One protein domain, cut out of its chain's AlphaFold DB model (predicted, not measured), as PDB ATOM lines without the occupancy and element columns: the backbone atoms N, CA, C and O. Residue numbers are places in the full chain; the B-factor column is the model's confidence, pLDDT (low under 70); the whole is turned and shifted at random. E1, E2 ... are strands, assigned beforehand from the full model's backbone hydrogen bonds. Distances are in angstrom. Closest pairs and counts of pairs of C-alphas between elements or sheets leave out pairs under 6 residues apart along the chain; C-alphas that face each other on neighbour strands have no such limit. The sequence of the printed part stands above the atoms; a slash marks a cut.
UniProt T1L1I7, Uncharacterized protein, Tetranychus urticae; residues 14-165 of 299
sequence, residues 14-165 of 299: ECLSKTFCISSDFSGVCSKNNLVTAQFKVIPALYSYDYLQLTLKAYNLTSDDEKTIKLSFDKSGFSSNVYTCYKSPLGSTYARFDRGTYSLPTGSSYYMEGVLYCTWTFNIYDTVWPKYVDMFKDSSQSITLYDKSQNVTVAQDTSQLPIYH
ATOM      1  N   GLU A  14     315.450 239.428 324.838       74.38
ATOM      2  CA  GLU A  14     316.167 239.984 323.687       74.38
ATOM      3  C   GLU A  14     317.097 241.139 324.063       74.38
ATOM      4  O   GLU A  14     318.142 241.289 323.440       74.38
ATOM      5  N   CYS A  15     316.786 241.923 325.101       83.25
ATOM      6  CA  CYS A  15     317.649 243.031 325.523       83.25
ATOM      7  C   CYS A  15     318.667 242.655 326.612       83.25
ATOM      8  O   CYS A  15     319.520 243.473 326.954       83.25
ATOM      9  N   LEU A  16     318.638 241.416 327.127       90.31
ATOM     10  CA  LEU A  16     319.701 240.888 327.995       90.31
ATOM     11  C   LEU A  16     320.938 240.474 327.195       90.31
ATOM     12  O   LEU A  16     322.003 240.233 327.776       90.31
ATOM     13  N   SER A  17     320.797 240.354 325.874       94.19
ATOM     14  CA  SER A  17     321.866 239.899 325.003       94.19
ATOM     15  C   SER A  17     322.045 240.774 323.769       94.19
ATOM     16  O   SER A  17     321.128 241.430 323.295       94.19
ATOM     17  N   LYS A  18     323.264 240.781 323.241       95.56
ATOM     18  CA  LYS A  18     323.605 241.403 321.966       95.56
ATOM     19  C   LYS A  18     324.422 240.417 321.157       95.56
ATOM     20  O   LYS A  18     325.389 239.853 321.667       95.56
ATOM     21  N   THR A  19     324.044 240.233 319.898       96.94
ATOM     22  CA  THR A  19     324.779 239.383 318.965       96.94
ATOM     23  C   THR A  19     325.376 240.219 317.844       96.94
ATOM     24  O   THR A  19     324.703 241.059 317.251       96.94
ATOM     25  N   PHE A  20     326.645 239.955 317.563       97.88
ATOM     26  CA  PHE A  20     327.392 240.457 316.421       97.88
ATOM     27  C   PHE A  20     327.760 239.296 315.507       97.88
ATOM     28  O   PHE A  20     327.952 238.175 315.990       97.88
ATOM     29  N   CYS A  21     327.884 239.553 314.208       97.81
ATOM     30  CA  CYS A  21     328.091 238.504 313.219       97.81
ATOM     31  C   CYS A  21     329.145 238.884 312.184       97.81
ATOM     32  O   CYS A  21     329.330 240.057 311.883       97.81
ATOM     33  N   ILE A  22     329.780 237.866 311.609       97.56
ATOM     34  CA  ILE A  22     330.377 237.925 310.277       97.56
ATOM     35  C   ILE A  22     329.494 237.060 309.380       97.56
ATOM     36  O   ILE A  22     329.374 235.855 309.624       97.56
ATOM     37  N   SER A  23     328.864 237.659 308.374       95.94
ATOM     38  CA  SER A  23     328.080 236.933 307.367       95.94
ATOM     39  C   SER A  23     328.966 236.297 306.295       95.94
ATOM     40  O   SER A  23     330.158 236.574 306.209       95.94
ATOM     41  N   SER A  24     328.396 235.424 305.460       93.31
ATOM     42  CA  SER A  24     329.109 234.767 304.351       93.31
ATOM     43  C   SER A  24     329.702 235.727 303.312       93.31
ATOM     44  O   SER A  24     330.611 235.350 302.582       93.31
ATOM     45  N   ASP A  25     329.185 236.954 303.234       93.06
ATOM     46  CA  ASP A  25     329.723 238.054 302.424       93.06
ATOM     47  C   ASP A  25     330.811 238.864 303.154       93.06
ATOM     48  O   ASP A  25     331.258 239.894 302.656       93.06
ATOM     49  N   PHE A  26     331.224 238.406 304.339       92.50
ATOM     50  CA  PHE A  26     332.148 239.070 305.255       92.50
ATOM     51  C   PHE A  26     331.681 240.448 305.743       92.50
ATOM     52  O   PHE A  26     332.481 241.248 306.229       92.50
ATOM     53  N   SER A  27     330.376 240.727 305.681       94.56
ATOM     54  CA  SER A  27     329.792 241.895 306.336       94.56
ATOM     55  C   SER A  27     329.611 241.667 307.841       94.56
ATOM     56  O   SER A  27     329.463 240.538 308.314       94.56
ATOM     57  N   GLY A  28     329.564 242.765 308.600       94.00
ATOM     58  CA  GLY A  28     329.258 242.761 310.036       94.00
ATOM     59  C   GLY A  28     327.767 242.588 310.363       94.00
ATOM     60  O   GLY A  28     327.362 242.762 311.512       94.00
ATOM     61  N   VAL A  29     326.929 242.322 309.356       94.25
ATOM     62  CA  VAL A  29     325.471 242.239 309.491       94.25
ATOM     63  C   VAL A  29     325.075 240.790 309.731       94.25
ATOM     64  O   VAL A  29     325.497 239.900 309.001       94.25
ATOM     65  N   CYS A  30     324.243 240.533 310.739       94.81
ATOM     66  CA  CYS A  30     323.724 239.191 310.991       94.81
ATOM     67  C   CYS A  30     322.739 238.758 309.900       94.81
ATOM     68  O   CYS A  30     321.790 239.475 309.584       94.81
ATOM     69  N   SER A  31     322.935 237.557 309.363       93.81
ATOM     70  CA  SER A  31     322.064 236.951 308.357       93.81
ATOM     71  C   SER A  31     321.705 235.509 308.729       93.81
ATOM     72  O   SER A  31     322.069 235.011 309.795       93.81
ATOM     73  N   LYS A  32     320.976 234.812 307.850       90.56
ATOM     74  CA  LYS A  32     320.740 233.366 308.002       90.56
ATOM     75  C   LYS A  32     322.022 232.542 307.817       90.56
ATOM     76  O   LYS A  32     322.093 231.435 308.333       90.56
ATOM     77  N   ASN A  33     323.027 233.090 307.129       92.19
ATOM     78  CA  ASN A  33     324.260 232.402 306.747       92.19
ATOM     79  C   ASN A  33     325.474 233.073 307.406       92.19
ATOM     80  O   ASN A  33     326.351 233.614 306.730       92.19
ATOM     81  N   ASN A  34     325.518 233.068 308.739       95.56
ATOM     82  CA  ASN A  34     326.665 233.600 309.474       95.56
ATOM     83  C   ASN A  34     327.835 232.615 309.426       95.56
ATOM     84  O   ASN A  34     327.644 231.416 309.592       95.56
ATOM     85  N   LEU A  35     329.049 233.130 309.251       96.38
ATOM     86  CA  LEU A  35     330.292 232.380 309.431       96.38
ATOM     87  C   LEU A  35     330.684 232.341 310.904       96.38
ATOM     88  O   LEU A  35     331.085 231.297 311.420       96.38
ATOM     89  N   VAL A  36     330.552 233.486 311.577       97.81
ATOM     90  CA  VAL A  36     330.946 233.682 312.973       97.81
ATOM     91  C   VAL A  36     329.894 234.515 313.685       97.81
ATOM     92  O   VAL A  36     329.381 235.476 313.118       97.81
ATOM     93  N   THR A  37     329.601 234.186 314.939       98.25
ATOM     94  CA  THR A  37     328.817 235.052 315.827       98.25
ATOM     95  C   THR A  37     329.532 235.249 317.152       98.25
ATOM     96  O   THR A  37     330.066 234.285 317.703       98.25
ATOM     97  N   ALA A  38     329.445 236.451 317.709       98.44
ATOM     98  CA  ALA A  38     329.688 236.704 319.121       98.44
ATOM     99  C   ALA A  38     328.403 237.147 319.795       98.44
ATOM    100  O   ALA A  38     327.797 238.133 319.387       98.44
ATOM    101  N   GLN A  39     328.009 236.439 320.843       97.94
ATOM    102  CA  GLN A  39     326.905 236.827 321.700       97.94
ATOM    103  C   GLN A  39     327.441 237.255 323.060       97.94
ATOM    104  O   GLN A  39     328.149 236.499 323.721       97.94
ATOM    105  N   PHE A  40     327.046 238.448 323.478       97.06
ATOM    106  CA  PHE A  40     327.220 238.954 324.827       97.06
ATOM    107  C   PHE A  40     325.892 238.839 325.554       97.06
ATOM    108  O   PHE A  40     324.893 239.344 325.053       97.06
ATOM    109  N   LYS A  41     325.866 238.191 326.715       95.69
ATOM    110  CA  LYS A  41     324.680 238.078 327.569       95.69
ATOM    111  C   LYS A  41     325.025 238.542 328.974       95.69
ATOM    112  O   LYS A  41     326.006 238.074 329.545       95.69
ATOM    113  N   VAL A  42     324.220 239.436 329.533       94.69
ATOM    114  CA  VAL A  42     324.363 239.826 330.938       94.69
ATOM    115  C   VAL A  42     323.670 238.794 331.818       94.69
ATOM    116  O   VAL A  42     322.549 238.370 331.539       94.69
ATOM    117  N   ILE A  43     324.352 238.388 332.884       92.31
ATOM    118  CA  ILE A  43     323.809 237.568 333.964       92.31
ATOM    119  C   ILE A  43     323.793 238.472 335.206       92.31
ATOM    120  O   ILE A  43     324.834 238.641 335.852       92.31
ATOM    121  N   PRO A  44     322.648 239.117 335.505       87.88
ATOM    122  CA  PRO A  44     322.555 240.079 336.594       87.88
ATOM    123  C   PRO A  44     322.799 239.394 337.933       87.88
ATOM    124  O   PRO A  44     322.236 238.331 338.203       87.88
ATOM    125  N   ALA A  45     323.583 240.028 338.796       85.06
ATOM    126  CA  ALA A  45     323.813 239.545 340.144       85.06
ATOM    127  C   ALA A  45     323.406 240.629 341.138       85.06
ATOM    128  O   ALA A  45     323.838 241.777 341.068       85.06
ATOM    129  N   LEU A  46     322.518 240.294 342.067       72.00
ATOM    130  CA  LEU A  46     321.866 241.305 342.896       72.00
ATOM    131  C   LEU A  46     322.845 241.987 343.866       72.00
ATOM    132  O   LEU A  46     322.940 243.213 343.880       72.00
ATOM    133  N   TYR A  47     323.619 241.190 344.598       79.44
ATOM    134  CA  TYR A  47     324.518 241.646 345.667       79.44
ATOM    135  C   TYR A  47     326.001 241.585 345.284       79.44
ATOM    136  O   TYR A  47     326.883 241.689 346.131       79.44
ATOM    137  N   SER A  48     326.286 241.409 343.995       84.44
ATOM    138  CA  SER A  48     327.644 241.404 343.458       84.44
ATOM    139  C   SER A  48     327.709 242.157 342.134       84.44
ATOM    140  O   SER A  48     326.729 242.758 341.676       84.44
ATOM    141  N   TYR A  49     328.889 242.125 341.520       84.75
ATOM    142  CA  TYR A  49     329.046 242.533 340.136       84.75
ATOM    143  C   TYR A  49     328.250 241.637 339.203       84.75
ATOM    144  O   TYR A  49     328.233 240.416 339.374       84.75
ATOM    145  N   ASP A  50     327.624 242.272 338.217       89.94
ATOM    146  CA  ASP A  50     326.953 241.574 337.132       89.94
ATOM    147  C   ASP A  50     328.000 240.857 336.275       89.94
ATOM    148  O   ASP A  50     329.103 241.367 336.052       89.94
ATOM    149  N   TYR A  51     327.658 239.660 335.807       92.81
ATOM    150  CA  TYR A  51     328.535 238.880 334.946       92.81
ATOM    151  C   TYR A  51     328.198 239.142 333.483       92.81
ATOM    152  O   TYR A  51     327.033 239.292 333.105       92.81
ATOM    153  N   LEU A  52     329.226 239.124 332.647       94.94
ATOM    154  CA  LEU A  52     329.106 239.096 331.203       94.94
ATOM    155  C   LEU A  52     329.490 237.703 330.711       94.94
ATOM    156  O   LEU A  52     330.577 237.196 330.991       94.94
ATOM    157  N   GLN A  53     328.587 237.083 329.964       97.31
ATOM    158  CA  GLN A  53     328.863 235.862 329.231       97.31
ATOM    159  C   GLN A  53     329.144 236.207 327.772       97.31
ATOM    160  O   GLN A  53     328.283 236.751 327.083       97.31
ATOM    161  N   LEU A  54     330.335 235.858 327.301       98.06
ATOM    162  CA  LEU A  54     330.714 235.904 325.895       98.06
ATOM    163  C   LEU A  54     330.631 234.493 325.319       98.06
ATOM    164  O   LEU A  54     331.316 233.597 325.803       98.06
ATOM    165  N   THR A  55     329.850 234.310 324.258       98.50
ATOM    166  CA  THR A  55     329.819 233.076 323.468       98.50
ATOM    167  C   THR A  55     330.232 233.363 322.032       98.50
ATOM    168  O   THR A  55     329.560 234.117 321.330       98.50
ATOM    169  N   LEU A  56     331.316 232.734 321.587       98.50
ATOM    170  CA  LEU A  56     331.766 232.728 320.201       98.50
ATOM    171  C   LEU A  56     331.309 231.447 319.512       98.50
ATOM    172  O   LEU A  56     331.447 230.360 320.076       98.50
ATOM    173  N   LYS A  57     330.786 231.575 318.291       98.44
ATOM    174  CA  LYS A  57     330.413 230.433 317.453       98.44
ATOM    175  C   LYS A  57     330.982 230.575 316.055       98.44
ATOM    176  O   LYS A  57     330.920 231.670 315.499       98.44
ATOM    177  N   ALA A  58     331.485 229.482 315.493       97.94
ATOM    178  CA  ALA A  58     331.791 229.367 314.069       97.94
ATOM    179  C   ALA A  58     330.912 228.286 313.446       97.94
ATOM    180  O   ALA A  58     330.794 227.204 314.015       97.94
ATOM    181  N   TYR A  59     330.333 228.576 312.288       97.06
ATOM    182  CA  TYR A  59     329.350 227.722 311.623       97.06
ATOM    183  C   TYR A  59     329.911 227.062 310.365       97.06
ATOM    184  O   TYR A  59     330.964 227.458 309.857       97.06
ATOM    185  N   ASN A  60     329.142 226.105 309.836       93.50
ATOM    186  CA  ASN A  60     329.383 225.424 308.562       93.50
ATOM    187  C   ASN A  60     330.754 224.736 308.501       93.50
ATOM    188  O   ASN A  60     331.436 224.806 307.483       93.50
ATOM    189  N   LEU A  61     331.162 224.103 309.603       94.62
ATOM    190  CA  LEU A  61     332.432 223.388 309.708       94.62
ATOM    191  C   LEU A  61     332.233 221.889 309.498       94.62
ATOM    192  O   LEU A  61     331.392 221.273 310.156       94.62
ATOM    193  N   THR A  62     333.062 221.268 308.673       94.88
ATOM    194  CA  THR A  62     333.160 219.806 308.633       94.88
ATOM    195  C   THR A  62     333.942 219.282 309.843       94.88
ATOM    196  O   THR A  62     334.571 220.030 310.601       94.88
ATOM    197  N   SER A  63     333.888 217.967 310.074       91.38
ATOM    198  CA  SER A  63     334.561 217.344 311.220       91.38
ATOM    199  C   SER A  63     336.083 217.484 311.169       91.38
ATOM    200  O   SER A  63     336.718 217.581 312.217       91.38
ATOM    201  N   ASP A  64     336.656 217.533 309.971       94.69
ATOM    202  CA  ASP A  64     338.088 217.619 309.680       94.69
ATOM    203  C   ASP A  64     338.593 219.055 309.452       94.69
ATOM    204  O   ASP A  64     339.800 219.274 309.364       94.69
ATOM    205  N   ASP A  65     337.701 220.052 309.439       95.38
ATOM    206  CA  ASP A  65     338.091 221.453 309.290       95.38
ATOM    207  C   ASP A  65     338.916 221.960 310.483       95.38
ATOM    208  O   ASP A  65     338.528 221.812 311.649       95.38
ATOM    209  N   GLU A  66     340.011 222.665 310.189       96.75
ATOM    210  CA  GLU A  66     340.664 223.556 311.149       96.75
ATOM    211  C   GLU A  66     339.983 224.930 311.151       96.75
ATOM    212  O   GLU A  66     339.793 225.567 310.103       96.75
ATOM    213  N   LYS A  67     339.652 225.433 312.345       97.06
ATOM    214  CA  LYS A  67     339.009 226.740 312.492       97.06
ATOM    215  C   LYS A  67     339.555 227.502 313.689       97.06
ATOM    216  O   LYS A  67     339.568 226.999 314.807       97.06
ATOM    217  N   THR A  68     339.902 228.762 313.440       97.81
ATOM    218  CA  THR A  68     340.213 229.757 314.469       97.81
ATOM    219  C   THR A  68     339.308 230.955 314.265       97.81
ATOM    220  O   THR A  68     339.315 231.552 313.185       97.81
ATOM    221  N   ILE A  69     338.579 231.335 315.307       98.38
ATOM    222  CA  ILE A  69     337.851 232.603 315.362       98.38
ATOM    223  C   ILE A  69     338.295 233.386 316.585       98.38
ATOM    224  O   ILE A  69     338.731 232.809 317.587       98.38
ATOM    225  N   LYS A  70     338.205 234.710 316.499       98.25
ATOM    226  CA  LYS A  70     338.585 235.587 317.606       98.25
ATOM    227  C   LYS A  70     337.598 236.726 317.760       98.25
ATOM    228  O   LYS A  70     336.961 237.136 316.793       98.25
ATOM    229  N   LEU A  71     337.530 237.254 318.971       97.88
ATOM    230  CA  LEU A  71     336.942 238.551 319.261       97.88
ATOM    231  C   LEU A  71     337.981 239.407 319.969       97.88
ATOM    232  O   LEU A  71     338.607 238.924 320.912       97.88
ATOM    233  N   SER A  72     338.147 240.655 319.545       96.44
ATOM    234  CA  SER A  72     338.968 241.639 320.249       96.44
ATOM    235  C   SER A  72     338.143 242.815 320.753       96.44
ATOM    236  O   SER A  72     337.188 243.254 320.110       96.44
ATOM    237  N   PHE A  73     338.561 243.330 321.907       95.06
ATOM    238  CA  PHE A  73     338.284 244.696 322.333       95.06
ATOM    239  C   PHE A  73     339.518 245.544 322.053       95.06
ATOM    240  O   PHE A  73     340.578 245.307 322.648       95.06
ATOM    241  N   ASP A  74     339.365 246.521 321.167       91.44
ATOM    242  CA  ASP A  74     340.454 247.367 320.693       91.44
ATOM    243  C   ASP A  74     340.288 248.796 321.220       91.44
ATOM    244  O   ASP A  74     339.210 249.384 321.145       91.44
ATOM    245  N   LYS A  75     341.372 249.359 321.762       87.00
ATOM    246  CA  LYS A  75     341.447 250.753 322.218       87.00
ATOM    247  C   LYS A  75     342.752 251.361 321.737       87.00
ATOM    248  O   LYS A  75     343.818 250.784 321.952       87.00
ATOM    249  N   SER A  76     342.676 252.541 321.129       84.06
ATOM    250  CA  SER A  76     343.873 253.257 320.684       84.06
ATOM    251  C   SER A  76     344.856 253.452 321.845       84.06
ATOM    252  O   SER A  76     344.472 253.906 322.922       84.06
ATOM    253  N   GLY A  77     346.119 253.073 321.634       83.62
ATOM    254  CA  GLY A  77     347.185 253.179 322.636       83.62
ATOM    255  C   GLY A  77     347.274 252.033 323.653       83.62
ATOM    256  O   GLY A  77     348.163 252.070 324.501       83.62
ATOM    257  N   PHE A  78     346.420 251.006 323.575       85.88
ATOM    258  CA  PHE A  78     346.448 249.852 324.483       85.88
ATOM    259  C   PHE A  78     346.547 248.526 323.725       85.88
ATOM    260  O   PHE A  78     346.107 248.402 322.586       85.88
ATOM    261  N   SER A  79     347.117 247.507 324.375       87.25
ATOM    262  CA  SER A  79     347.106 246.139 323.848       87.25
ATOM    263  C   SER A  79     345.677 245.600 323.796       87.25
ATOM    264  O   SER A  79     344.991 245.631 324.822       87.25
ATOM    265  N   SER A  80     345.272 245.041 322.657       91.56
ATOM    266  CA  SER A  80     343.969 244.397 322.501       91.56
ATOM    267  C   SER A  80     343.761 243.273 323.515       91.56
ATOM    268  O   SER A  80     344.685 242.518 323.840       91.56
ATOM    269  N   ASN A  81     342.525 243.153 323.992       94.56
ATOM    270  CA  ASN A  81     342.074 242.008 324.776       94.56
ATOM    271  C   ASN A  81     341.378 241.043 323.812       94.56
ATOM    272  O   ASN A  81     340.386 241.432 323.200       94.56
ATOM    273  N   VAL A  82     341.904 239.829 323.647       97.06
ATOM    274  CA  VAL A  82     341.489 238.907 322.579       97.06
ATOM    275  C   VAL A  82     340.996 237.587 323.159       97.06
ATOM    276  O   VAL A  82     341.710 236.912 323.894       97.06
ATOM    277  N   TYR A  83     339.790 237.184 322.778       98.12
ATOM    278  CA  TYR A  83     339.213 235.878 323.081       98.12
ATOM    279  C   TYR A  83     339.328 235.005 321.839       98.12
ATOM    280  O   TYR A  83     338.763 235.330 320.797       98.12
ATOM    281  N   THR A  84     340.078 233.911 321.936       98.25
ATOM    282  CA  THR A  84     340.338 232.986 320.832       98.25
ATOM    283  C   THR A  84     339.578 231.686 321.053       98.25
ATOM    284  O   THR A  84     339.683 231.073 322.116       98.25
ATOM    285  N   CYS A  85     338.860 231.249 320.022       98.31
ATOM    286  CA  CYS A  85     338.221 229.944 319.953       98.31
ATOM    287  C   CYS A  85     338.825 229.143 318.802       98.31
ATOM    288  O   CYS A  85     338.913 229.640 317.676       98.31
ATOM    289  N   TYR A  86     339.251 227.917 319.090       98.12
ATOM    290  CA  TYR A  86     339.958 227.074 318.135       98.12
ATOM    291  C   TYR A  86     339.396 225.657 318.092       98.12
ATOM    292  O   TYR A  86     339.022 225.098 319.125       98.12
ATOM    293  N   LYS A  87     339.424 225.071 316.894       97.69
ATOM    294  CA  LYS A  87     339.204 223.653 316.616       97.69
ATOM    295  C   LYS A  87     340.307 223.135 315.692       97.69
ATOM    296  O   LYS A  87     340.536 223.716 314.632       97.69
ATOM    297  N   SER A  88     340.907 222.004 316.055       97.25
ATOM    298  CA  SER A  88     341.852 221.275 315.207       97.25
ATOM    299  C   SER A  88     341.148 220.337 314.210       97.25
ATOM    300  O   SER A  88     339.996 219.932 314.435       97.25
ATOM    301  N   PRO A  89     341.853 219.890 313.153       96.12
ATOM    302  CA  PRO A  89     341.371 218.826 312.267       96.12
ATOM    303  C   PRO A  89     341.058 217.509 312.986       96.12
ATOM    304  O   PRO A  89     340.223 216.734 312.539       96.12
ATOM    305  N   LEU A  90     341.711 217.260 314.128       94.88
ATOM    306  CA  LEU A  90     341.536 216.047 314.934       94.88
ATOM    307  C   LEU A  90     340.376 216.157 315.938       94.88
ATOM    308  O   LEU A  90     340.169 215.254 316.745       94.88
ATOM    309  N   GLY A  91     339.636 217.271 315.924       90.56
ATOM    310  CA  GLY A  91     338.454 217.490 316.758       90.56
ATOM    311  C   GLY A  91     338.732 218.075 318.143       90.56
ATOM    312  O   GLY A  91     337.784 218.410 318.849       90.56
ATOM    313  N   SER A  92     339.997 218.255 318.538       95.69
ATOM    314  CA  SER A  92     340.315 218.964 319.783       95.69
ATOM    315  C   SER A  92     339.941 220.441 319.676       95.69
ATOM    316  O   SER A  92     340.170 221.080 318.647       95.69
ATOM    317  N   THR A  93     339.383 220.994 320.749       97.94
ATOM    318  CA  THR A  93     339.000 222.407 320.827       97.94
ATOM    319  C   THR A  93     339.664 223.078 322.018       97.94
ATOM    320  O   THR A  93     339.957 222.422 323.019       97.94
ATOM    321  N   TYR A  94     339.881 224.389 321.932       97.94
ATOM    322  CA  TYR A  94     340.240 225.180 323.104       97.94
ATOM    323  C   TYR A  94     339.663 226.593 323.043       97.94
ATOM    324  O   TYR A  94     339.409 227.155 321.974       97.94
ATOM    325  N   ALA A  95     339.525 227.174 324.229       98.31
ATOM    326  CA  ALA A  95     339.213 228.570 324.464       98.31
ATOM    327  C   ALA A  95     340.401 229.227 325.190       98.31
ATOM    328  O   ALA A  95     341.018 228.633 326.079       98.31
ATOM    329  N   ARG A  96     340.777 230.438 324.772       97.81
ATOM    330  CA  ARG A  96     341.914 231.179 325.332       97.81
ATOM    331  C   ARG A  96     341.630 232.674 325.391       97.81
ATOM    332  O   ARG A  96     340.977 233.209 324.501       97.81
ATOM    333  N   PHE A  97     342.166 233.337 326.407       97.56
ATOM    334  CA  PHE A  97     342.196 234.791 326.520       97.56
ATOM    335  C   PHE A  97     343.637 235.294 326.410       97.56
ATOM    336  O   PHE A  97     344.520 234.786 327.100       97.56
ATOM    337  N   ASP A  98     343.857 236.299 325.569       95.62
ATOM    338  CA  ASP A  98     345.153 236.917 325.304       95.62
ATOM    339  C   ASP A  98     345.106 238.429 325.570       95.62
ATOM    340  O   ASP A  98     344.139 239.111 325.232       95.62
ATOM    341  N   ARG A  99     346.185 238.972 326.141       91.44
ATOM    342  CA  ARG A  99     346.384 240.410 326.362       91.44
ATOM    343  C   ARG A  99     347.871 240.751 326.330       91.44
ATOM    344  O   ARG A  99     348.588 240.547 327.312       91.44
ATOM    345  N   GLY A 100     348.343 241.307 325.217       86.88
ATOM    346  CA  GLY A 100     349.778 241.536 325.017       86.88
ATOM    347  C   GLY A 100     350.550 240.216 325.110       86.88
ATOM    348  O   GLY A 100     350.274 239.290 324.355       86.88
ATOM    349  N   THR A 101     351.490 240.106 326.051       87.88
ATOM    350  CA  THR A 101     352.247 238.865 326.308       87.88
ATOM    351  C   THR A 101     351.536 237.885 327.247       87.88
ATOM    352  O   THR A 101     352.007 236.767 327.443       87.88
ATOM    353  N   TYR A 102     350.417 238.288 327.850       91.56
ATOM    354  CA  TYR A 102     349.636 237.448 328.749       91.56
ATOM    355  C   TYR A 102     348.697 236.542 327.953       91.56
ATOM    356  O   TYR A 102     347.955 237.032 327.108       91.56
ATOM    357  N   SER A 103     348.703 235.241 328.241       94.62
ATOM    358  CA  SER A 103     347.874 234.237 327.566       94.62
ATOM    359  C   SER A 103     347.392 233.210 328.588       94.62
ATOM    360  O   SER A 103     348.212 232.596 329.271       94.62
ATOM    361  N   LEU A 104     346.080 232.988 328.666       94.12
ATOM    362  CA  LEU A 104     345.455 232.027 329.575       94.12
ATOM    363  C   LEU A 104     344.521 231.065 328.828       94.12
ATOM    364  O   LEU A 104     343.563 231.539 328.210       94.12
ATOM    365  N   PRO A 105     344.714 229.735 328.920       94.88
ATOM    366  CA  PRO A 105     343.695 228.776 328.503       94.88
ATOM    367  C   PRO A 105     342.525 228.855 329.491       94.88
ATOM    368  O   PRO A 105     342.661 228.525 330.665       94.88
ATOM    369  N   THR A 106     341.391 229.377 329.039       95.31
ATOM    370  CA  THR A 106     340.247 229.729 329.891       95.31
ATOM    371  C   THR A 106     338.965 229.702 329.081       95.31
ATOM    372  O   THR A 106     339.004 229.808 327.857       95.31
ATOM    373  N   GLY A 107     337.828 229.616 329.763       95.88
ATOM    374  CA  GLY A 107     336.538 229.367 329.139       95.88
ATOM    375  C   GLY A 107     336.332 227.889 328.823       95.88
ATOM    376  O   GLY A 107     337.155 227.029 329.130       95.88
ATOM    377  N   SER A 108     335.188 227.604 328.220       97.88
ATOM    378  CA  SER A 108     334.818 226.277 327.735       97.88
ATOM    379  C   SER A 108     334.800 226.277 326.215       97.88
ATOM    380  O   SER A 108     334.576 227.320 325.603       97.88
ATOM    381  N   SER A 109     335.039 225.118 325.607       98.19
ATOM    382  CA  SER A 109     334.978 224.955 324.157       98.19
ATOM    383  C   SER A 109     334.484 223.568 323.793       98.19
ATOM    384  O   SER A 109     334.856 222.609 324.469       98.19
ATOM    385  N   TYR A 110     333.698 223.467 322.730       97.69
ATOM    386  CA  TYR A 110     333.286 222.191 322.158       97.69
ATOM    387  C   TYR A 110     332.897 222.358 320.688       97.69
ATOM    388  O   TYR A 110     332.599 223.460 320.227       97.69
ATOM    389  N   TYR A 111     332.887 221.252 319.951       97.38
ATOM    390  CA  TYR A 111     332.411 221.182 318.574       97.38
ATOM    391  C   TYR A 111     331.272 220.172 318.489       97.38
ATOM    392  O   TYR A 111     331.407 219.047 318.970       97.38
ATOM    393  N   MET A 112     330.156 220.574 317.890       95.94
ATOM    394  CA  MET A 112     328.985 219.721 317.721       95.94
ATOM    395  C   MET A 112     328.204 220.152 316.481       95.94
ATOM    396  O   MET A 112     328.033 221.347 316.255       95.94
ATOM    397  N   GLU A 113     327.751 219.180 315.683       93.94
ATOM    398  CA  GLU A 113     326.839 219.399 314.543       93.94
ATOM    399  C   GLU A 113     327.293 220.509 313.577       93.94
ATOM    400  O   GLU A 113     326.514 221.340 313.119       93.94
ATOM    401  N   GLY A 114     328.592 220.546 313.269       95.25
ATOM    402  CA  GLY A 114     329.148 221.526 312.338       95.25
ATOM    403  C   GLY A 114     329.346 222.931 312.904       95.25
ATOM    404  O   GLY A 114     329.634 223.861 312.147       95.25
ATOM    405  N   VAL A 115     329.234 223.092 314.226       97.50
ATOM    406  CA  VAL A 115     329.417 224.368 314.915       97.50
ATOM    407  C   VAL A 115     330.470 224.236 316.014       97.50
ATOM    408  O   VAL A 115     330.419 223.346 316.862       97.50
ATOM    409  N   LEU A 116     331.452 225.135 315.994       98.25
ATOM    410  CA  LEU A 116     332.419 225.317 317.078       98.25
ATOM    411  C   LEU A 116     331.867 226.352 318.056       98.25
ATOM    412  O   LEU A 116     331.472 227.432 317.628       98.25
ATOM    413  N   TYR A 117     331.906 226.048 319.348       98.31
ATOM    414  CA  TYR A 117     331.467 226.915 320.434       98.31
ATOM    415  C   TYR A 117     332.625 227.186 321.386       98.31
ATOM    416  O   TYR A 117     333.311 226.250 321.794       98.31
ATOM    417  N   CYS A 118     332.782 228.439 321.807       98.62
ATOM    418  CA  CYS A 118     333.547 228.779 323.000       98.62
ATOM    419  C   CYS A 118     332.799 229.785 323.860       98.62
ATOM    420  O   CYS A 118     332.233 230.745 323.337       98.62
ATOM    421  N   THR A 119     332.843 229.599 325.177       98.44
ATOM    422  CA  THR A 119     332.135 230.461 326.122       98.44
ATOM    423  C   THR A 119     333.025 230.855 327.290       98.44
ATOM    424  O   THR A 119     333.659 230.008 327.921       98.44
ATOM    425  N   TRP A 120     332.998 232.143 327.624       98.31
ATOM    426  CA  TRP A 120     333.577 232.719 328.832       98.31
ATOM    427  C   TRP A 120     332.469 233.387 329.636       98.31
ATOM    428  O   TRP A 120     331.566 233.990 329.066       98.31
ATOM    429  N   THR A 121     332.520 233.279 330.957       96.69
ATOM    430  CA  THR A 121     331.656 234.042 331.866       96.69
ATOM    431  C   THR A 121     332.562 234.719 332.872       96.69
ATOM    432  O   THR A 121     333.386 234.042 333.482       96.69
ATOM    433  N   PHE A 122     332.459 236.038 332.981       94.88
ATOM    434  CA  PHE A 122     333.377 236.832 333.784       94.88
ATOM    435  C   PHE A 122     332.730 238.120 334.291       94.88
ATOM    436  O   PHE A 122     331.779 238.628 333.700       94.88
ATOM    437  N   ASN A 123     333.258 238.664 335.377       92.06
ATOM    438  CA  ASN A 123     332.948 239.987 335.905       92.06
ATOM    439  C   ASN A 123     334.235 240.820 336.044       92.06
ATOM    440  O   ASN A 123     335.321 240.362 335.691       92.06
ATOM    441  N   ILE A 124     334.123 242.047 336.554       88.25
ATOM    442  CA  ILE A 124     335.248 242.995 336.652       88.25
ATOM    443  C   ILE A 124     336.429 242.502 337.510       88.25
ATOM    444  O   ILE A 124     337.542 243.009 337.376       88.25
ATOM    445  N   TYR A 125     336.215 241.514 338.381       88.31
ATOM    446  CA  TYR A 125     337.254 240.936 339.235       88.31
ATOM    447  C   TYR A 125     338.003 239.772 338.584       88.31
ATOM    448  O   TYR A 125     339.065 239.381 339.072       88.31
ATOM    449  N   ASP A 126     337.474 239.208 337.499       91.94
ATOM    450  CA  ASP A 126     338.087 238.062 336.844       91.94
ATOM    451  C   ASP A 126     339.306 238.478 336.013       91.94
ATOM    452  O   ASP A 126     339.332 239.508 335.339       91.94
ATOM    453  N   THR A 127     340.333 237.628 335.989       91.12
ATOM    454  CA  THR A 127     341.588 237.887 335.251       91.12
ATOM    455  C   THR A 127     341.401 237.996 333.738       91.12
ATOM    456  O   THR A 127     342.257 238.558 333.047       91.12
ATOM    457  N   VAL A 128     340.287 237.459 333.237       92.44
ATOM    458  CA  VAL A 128     339.873 237.491 331.833       92.44
ATOM    459  C   VAL A 128     339.007 238.705 331.498       92.44
ATOM    460  O   VAL A 128     338.596 238.835 330.348       92.44
ATOM    461  N   TRP A 129     338.718 239.589 332.461       91.50
ATOM    462  CA  TRP A 129     338.103 240.882 332.174       91.50
ATOM    463  C   TRP A 129     339.054 241.727 331.306       91.50
ATOM    464  O   TRP A 129     340.252 241.819 331.619       91.50
ATOM    465  N   PRO A 130     338.567 242.365 330.224       87.75
ATOM    466  CA  PRO A 130     339.408 243.201 329.377       87.75
ATOM    467  C   PRO A 130     340.044 244.349 330.181       87.75
ATOM    468  O   PRO A 130     339.361 245.189 330.763       87.75
ATOM    469  N   LYS A 131     341.380 244.408 330.238       83.06
ATOM    470  CA  LYS A 131     342.070 245.441 331.034       83.06
ATOM    471  C   LYS A 131     341.880 246.809 330.397       83.06
ATOM    472  O   LYS A 131     341.972 246.920 329.177       83.06
ATOM    473  N   TYR A 132     341.726 247.837 331.234       81.25
ATOM    474  CA  TYR A 132     341.520 249.229 330.803       81.25
ATOM    475  C   TYR A 132     340.241 249.433 329.978       81.25
ATOM    476  O   TYR A 132     340.118 250.407 329.231       81.25
ATOM    477  N   VAL A 133     339.301 248.500 330.125       81.25
ATOM    478  CA  VAL A 133     337.957 248.577 329.573       81.25
ATOM    479  C   VAL A 133     336.998 248.586 330.749       81.25
ATOM    480  O   VAL A 133     336.873 247.601 331.477       81.25
ATOM    481  N   ASP A 134     336.334 249.714 330.938       85.25
ATOM    482  CA  ASP A 134     335.165 249.794 331.796       85.25
ATOM    483  C   ASP A 134     333.936 249.655 330.899       85.25
ATOM    484  O   ASP A 134     333.406 250.638 330.406       85.25
ATOM    485  N   MET A 135     333.485 248.425 330.650       87.38
ATOM    486  CA  MET A 135     332.307 248.206 329.797       87.38
ATOM    487  C   MET A 135     331.003 248.713 330.427       87.38
ATOM    488  O   MET A 135     329.977 248.710 329.751       87.38
ATOM    489  N   PHE A 136     331.015 249.117 331.703       86.62
ATOM    490  CA  PHE A 136     329.848 249.693 332.356       86.62
ATOM    491  C   PHE A 136     329.704 251.180 332.033       86.62
ATOM    492  O   PHE A 136     328.571 251.607 331.831       86.62
ATOM    493  N   LYS A 137     330.805 251.944 331.948       87.00
ATOM    494  CA  LYS A 137     330.782 253.417 331.786       87.00
ATOM    495  C   LYS A 137     331.549 253.963 330.580       87.00
ATOM    496  O   LYS A 137     331.249 255.056 330.109       87.00
ATOM    497  N   ASP A 138     332.556 253.245 330.095       87.62
ATOM    498  CA  ASP A 138     333.410 253.645 328.978       87.62
ATOM    499  C   ASP A 138     332.976 252.916 327.701       87.62
ATOM    500  O   ASP A 138     332.961 251.684 327.621       87.62
ATOM    501  N   SER A 139     332.624 253.700 326.685       91.06
ATOM    502  CA  SER A 139     332.260 253.188 325.368       91.06
ATOM    503  C   SER A 139     333.415 253.240 324.360       91.06
ATOM    504  O   SER A 139     333.223 252.907 323.200       91.06
ATOM    505  N   SER A 140     334.614 253.691 324.734       90.81
ATOM    506  CA  SER A 140     335.686 254.034 323.781       90.81
ATOM    507  C   SER A 140     336.319 252.862 323.020       90.81
ATOM    508  O   SER A 140     337.223 253.084 322.211       90.81
ATOM    509  N   GLN A 141     335.901 251.623 323.280       91.94
ATOM    510  CA  GLN A 141     336.480 250.427 322.682       91.94
ATOM    511  C   GLN A 141     335.633 249.911 321.524       91.94
ATOM    512  O   GLN A 141     334.437 249.682 321.675       91.94
ATOM    513  N   SER A 142     336.269 249.627 320.392       95.06
ATOM    514  CA  SER A 142     335.614 248.922 319.292       95.06
ATOM    515  C   SER A 142     335.650 247.410 319.513       95.06
ATOM    516  O   SER A 142     336.548 246.883 320.177       95.06
ATOM    517  N   ILE A 143     334.696 246.704 318.910       96.50
ATOM    518  CA  ILE A 143     334.617 245.242 318.925       96.50
ATOM    519  C   ILE A 143     334.890 244.727 317.515       96.50
ATOM    520  O   ILE A 143     334.158 245.056 316.575       96.50
ATOM    521  N   THR A 144     335.906 243.878 317.377       97.44
ATOM    522  CA  THR A 144     336.287 243.273 316.096       97.44
ATOM    523  C   THR A 144     336.155 241.757 316.170       97.44
ATOM    524  O   THR A 144     336.627 241.120 317.114       97.44
ATOM    525  N   LEU A 145     335.506 241.165 315.168       98.12
ATOM    526  CA  LEU A 145     335.453 239.720 314.973       98.12
ATOM    527  C   LEU A 145     336.460 239.281 313.926       98.12
ATOM    528  O   LEU A 145     336.694 239.986 312.949       98.12
ATOM    529  N   TYR A 146     337.001 238.082 314.114       97.62
ATOM    530  CA  TYR A 146     337.944 237.463 313.196       97.62
ATOM    531  C   TYR A 146     337.444 236.094 312.767       97.62
ATOM    532  O   TYR A 146     337.084 235.266 313.610       97.62
ATOM    533  N   ASP A 147     337.527 235.842 311.465       95.69
ATOM    534  CA  ASP A 147     337.453 234.511 310.883       95.69
ATOM    535  C   ASP A 147     338.766 234.209 310.149       95.69
ATOM    536  O   ASP A 147     339.051 234.771 309.088       95.69
ATOM    537  N   LYS A 148     339.593 233.331 310.728       89.88
ATOM    538  CA  LYS A 148     340.958 233.049 310.259       89.88
ATOM    539  C   LYS A 148     341.791 234.341 310.147       89.88
ATOM    540  O   LYS A 148     342.162 234.911 311.171       89.88
ATOM    541  N   SER A 149     342.124 234.775 308.930       87.44
ATOM    542  CA  SER A 149     342.901 235.991 308.650       87.44
ATOM    543  C   SER A 149     342.037 237.225 308.382       87.44
ATOM    544  O   SER A 149     342.566 238.336 308.360       87.44
ATOM    545  N   GLN A 150     340.730 237.053 308.176       93.12
ATOM    546  CA  GLN A 150     339.815 238.157 307.910       93.12
ATOM    547  C   GLN A 150     339.265 238.725 309.212       93.12
ATOM    548  O   GLN A 150     339.088 237.996 310.191       93.12
ATOM    549  N   ASN A 151     338.993 240.029 309.222       95.19
ATOM    550  CA  ASN A 151     338.433 240.716 310.374       95.19
ATOM    551  C   ASN A 151     337.368 241.728 309.963       95.19
ATOM    552  O   ASN A 151     337.418 242.281 308.865       95.19
ATOM    553  N   VAL A 152     336.409 241.940 310.856       97.19
ATOM    554  CA  VAL A 152     335.301 242.873 310.673       97.19
ATOM    555  C   VAL A 152     335.049 243.581 311.996       97.19
ATOM    556  O   VAL A 152     334.773 242.935 313.010       97.19
ATOM    557  N   THR A 153     335.117 244.911 311.997       97.06
ATOM    558  CA  THR A 153     334.677 245.719 313.138       97.06
ATOM    559  C   THR A 153     333.155 245.708 313.183       97.06
ATOM    560  O   THR A 153     332.486 246.315 312.347       97.06
ATOM    561  N   VAL A 154     332.607 244.983 314.151       97.19
ATOM    562  CA  VAL A 154     331.163 244.753 314.299       97.19
ATOM    563  C   VAL A 154     330.487 245.775 315.210       97.19
ATOM    564  O   VAL A 154     329.270 245.934 315.162       97.19
ATOM    565  N   ALA A 155     331.271 246.492 316.011       96.31
ATOM    566  CA  ALA A 155     330.823 247.634 316.794       96.31
ATOM    567  C   ALA A 155     331.951 248.671 316.869       96.31
ATOM    568  O   ALA A 155     333.099 248.318 317.135       96.31
ATOM    569  N   GLN A 156     331.623 249.943 316.633       95.06
ATOM    570  CA  GLN A 156     332.582 251.053 316.743       95.06
ATOM    571  C   GLN A 156     332.884 251.418 318.202       95.06
ATOM    572  O   GLN A 156     333.929 251.991 318.489       95.06
ATOM    573  N   ASP A 157     331.978 251.057 319.107       94.19
ATOM    574  CA  ASP A 157     332.032 251.351 320.530       94.19
ATOM    575  C   ASP A 157     331.339 250.233 321.333       94.19
ATOM    576  O   ASP A 157     330.513 249.470 320.811       94.19
ATOM    577  N   THR A 158     331.656 250.141 322.623       93.50
ATOM    578  CA  THR A 158     331.068 249.173 323.561       93.50
ATOM    579  C   THR A 158     329.696 249.597 324.087       93.50
ATOM    580  O   THR A 158     329.077 248.824 324.819       93.50
ATOM    581  N   SER A 159     329.157 250.761 323.685       93.69
ATOM    582  CA  SER A 159     327.851 251.239 324.175       93.69
ATOM    583  C   SER A 159     326.682 250.356 323.733       93.69
ATOM    584  O   SER A 159     325.626 250.333 324.367       93.69
ATOM    585  N   GLN A 160     326.890 249.583 322.663       92.56
ATOM    586  CA  GLN A 160     325.929 248.612 322.144       92.56
ATOM    587  C   GLN A 160     325.812 247.342 322.999       92.56
ATOM    588  O   GLN A 160     324.928 246.519 322.744       92.56
ATOM    589  N   LEU A 161     326.720 247.130 323.960       94.19
ATOM    590  CA  LEU A 161     326.651 245.986 324.860       94.19
ATOM    591  C   LEU A 161     325.560 246.199 325.917       94.19
ATOM    592  O   LEU A 161     325.482 247.283 326.491       94.19
ATOM    593  N   PRO A 162     324.780 245.162 326.285       93.81
ATOM    594  CA  PRO A 162     323.703 245.321 327.265       93.81
ATOM    595  C   PRO A 162     324.185 245.732 328.664       93.81
ATOM    596  O   PRO A 162     323.406 246.253 329.461       93.81
ATOM    597  N   ILE A 163     325.462 245.481 328.976       92.44
ATOM    598  CA  ILE A 163     326.089 245.822 330.259       92.44
ATOM    599  C   ILE A 163     326.396 247.323 330.389       92.44
ATOM    600  O   ILE A 163     326.412 247.836 331.509       92.44
ATOM    601  N   TYR A 164     326.567 248.036 329.268       92.56
ATOM    602  CA  TYR A 164     326.842 249.473 329.262       92.56
ATOM    603  C   TYR A 164     325.661 250.237 329.863       92.56
ATOM    604  O   TYR A 164     324.518 250.055 329.435       92.56
ATOM    605  N   HIS A 165     325.928 251.051 330.887       92.19
ATOM    606  CA  HIS A 165     324.928 251.751 331.706       92.19
ATOM    607  C   HIS A 165     323.770 250.854 332.188       92.19
ATOM    608  O   HIS A 165     322.633 251.309 332.326       92.19
TER     609      HIS A 165
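What this domain is: This is residues 14 to 165 of the 299 residues of an uncharacterized protein of Tetranychus urticae (UniProt T1L1I7). The domain is a sandwich of two twisted sheets, six strands facing five, with the strands of the one crossed at 44 degrees to those of the other. Near one end, where the sheets splay apart, the long link of residues 123 to 141 winds from E9 over to E10. The printed part has 152 residues with eleven named strands, E1 to E11 in order along the chain, and no named helix; its class is all strand. One sheet has the order E1, E2, E3, E9, E8 and the other E7, E6, E5, E4, E10, E11, both antiparallel. The whole is compact, with a radius of gyration of the C-alphas of 14.8 A and spans of 43 by 33 by 29 A.

How they stand to each other: E1, residues 17 to 23, E2, residues 34 to 43, and E3, residues 51 to 58, form a meander, each strand the antiparallel neighbour of the one before. E1 and E2 are a hairpin with N 20 and O 38 within hydrogen-bond range at 2.8 A, and E2 and E3 are another, with N 39 and O 55 at 2.8 A. Beside E3 stands E9, residues 115 to 122, antiparallel at 165 degrees, with N 54 and O 120 at 2.8 A. E8, residues 108 to 112, makes a hairpin with E9, with N 117 and O 110 at 2.8 A; E1 and E8 are the edge strands. In the other sheet, E4, residues 67 to 74, E5, residues 81 to 87, E6, residues 93 to 99, and E7, residues 102 to 105, form a second meander. Its pairs include N 71 and O 83 at 2.9 A between E4 and E5, N 84 and O 96 at 2.8 A between E5 and E6, and N 104 and O 97 at 2.8 A between E6 and E7. E10, residues 142 to 147, is the antiparallel neighbour of E4, with N 72 and O 144 at 2.9 A. E11, residues 150 to 155, makes a hairpin with E10 at 149 degrees, with N 145 and O 152 at 2.9 A; E7 and E11 are the edge strands. The parts of the two sheets that face each other are 8.8 A apart centre to centre, and their best planes differ by 6 degrees. Among the closest C-alphas between strands of the two sheets are those of Tyr 94 in E6 and Ser 109 in E8, 5.4 A apart, Cys 85 in E5 and Cys 118 in E9, 5.7 A, and Phe 20 in E1 and Val 154 in E11, 6.1 A. E4 and E9 are near each other, while E1 and E7 are apart. E7 runs on into E8 across a break of 2 residues, at 51 degrees.

Where its parts are: E1 begins at C-alpha 17, (321.866, 239.899, 325.003), and is 18.9 A long. E2, the longest strand by residues with 10, measures 25.0 A, E3 23.2 A, E4 22.2 A, E5 20.3 A and E6 20.2 A. E7 is 10.5 A long, E8 13.3 A and E9 23.0 A, E9 ending at C-alpha 122, (333.377, 236.832, 333.784). E10 measures 16.8 A and E11 15.8 A, E11 ending at C-alpha 155, (330.823, 247.634, 316.794).

The domain as a whole: The two C-alphas farthest apart are those of Tyr 47 and Asp 64, 45.3 A. The printed part, residues 14 to 165, has no cut. The link from E9 to E10, 19 residues, is long; the chain also changes from sheet to sheet at the short link from E3 to E4 and the tight link from E7 to E8. The mean pLDDT of the printed part is 93.5, and no printed residue is under 70.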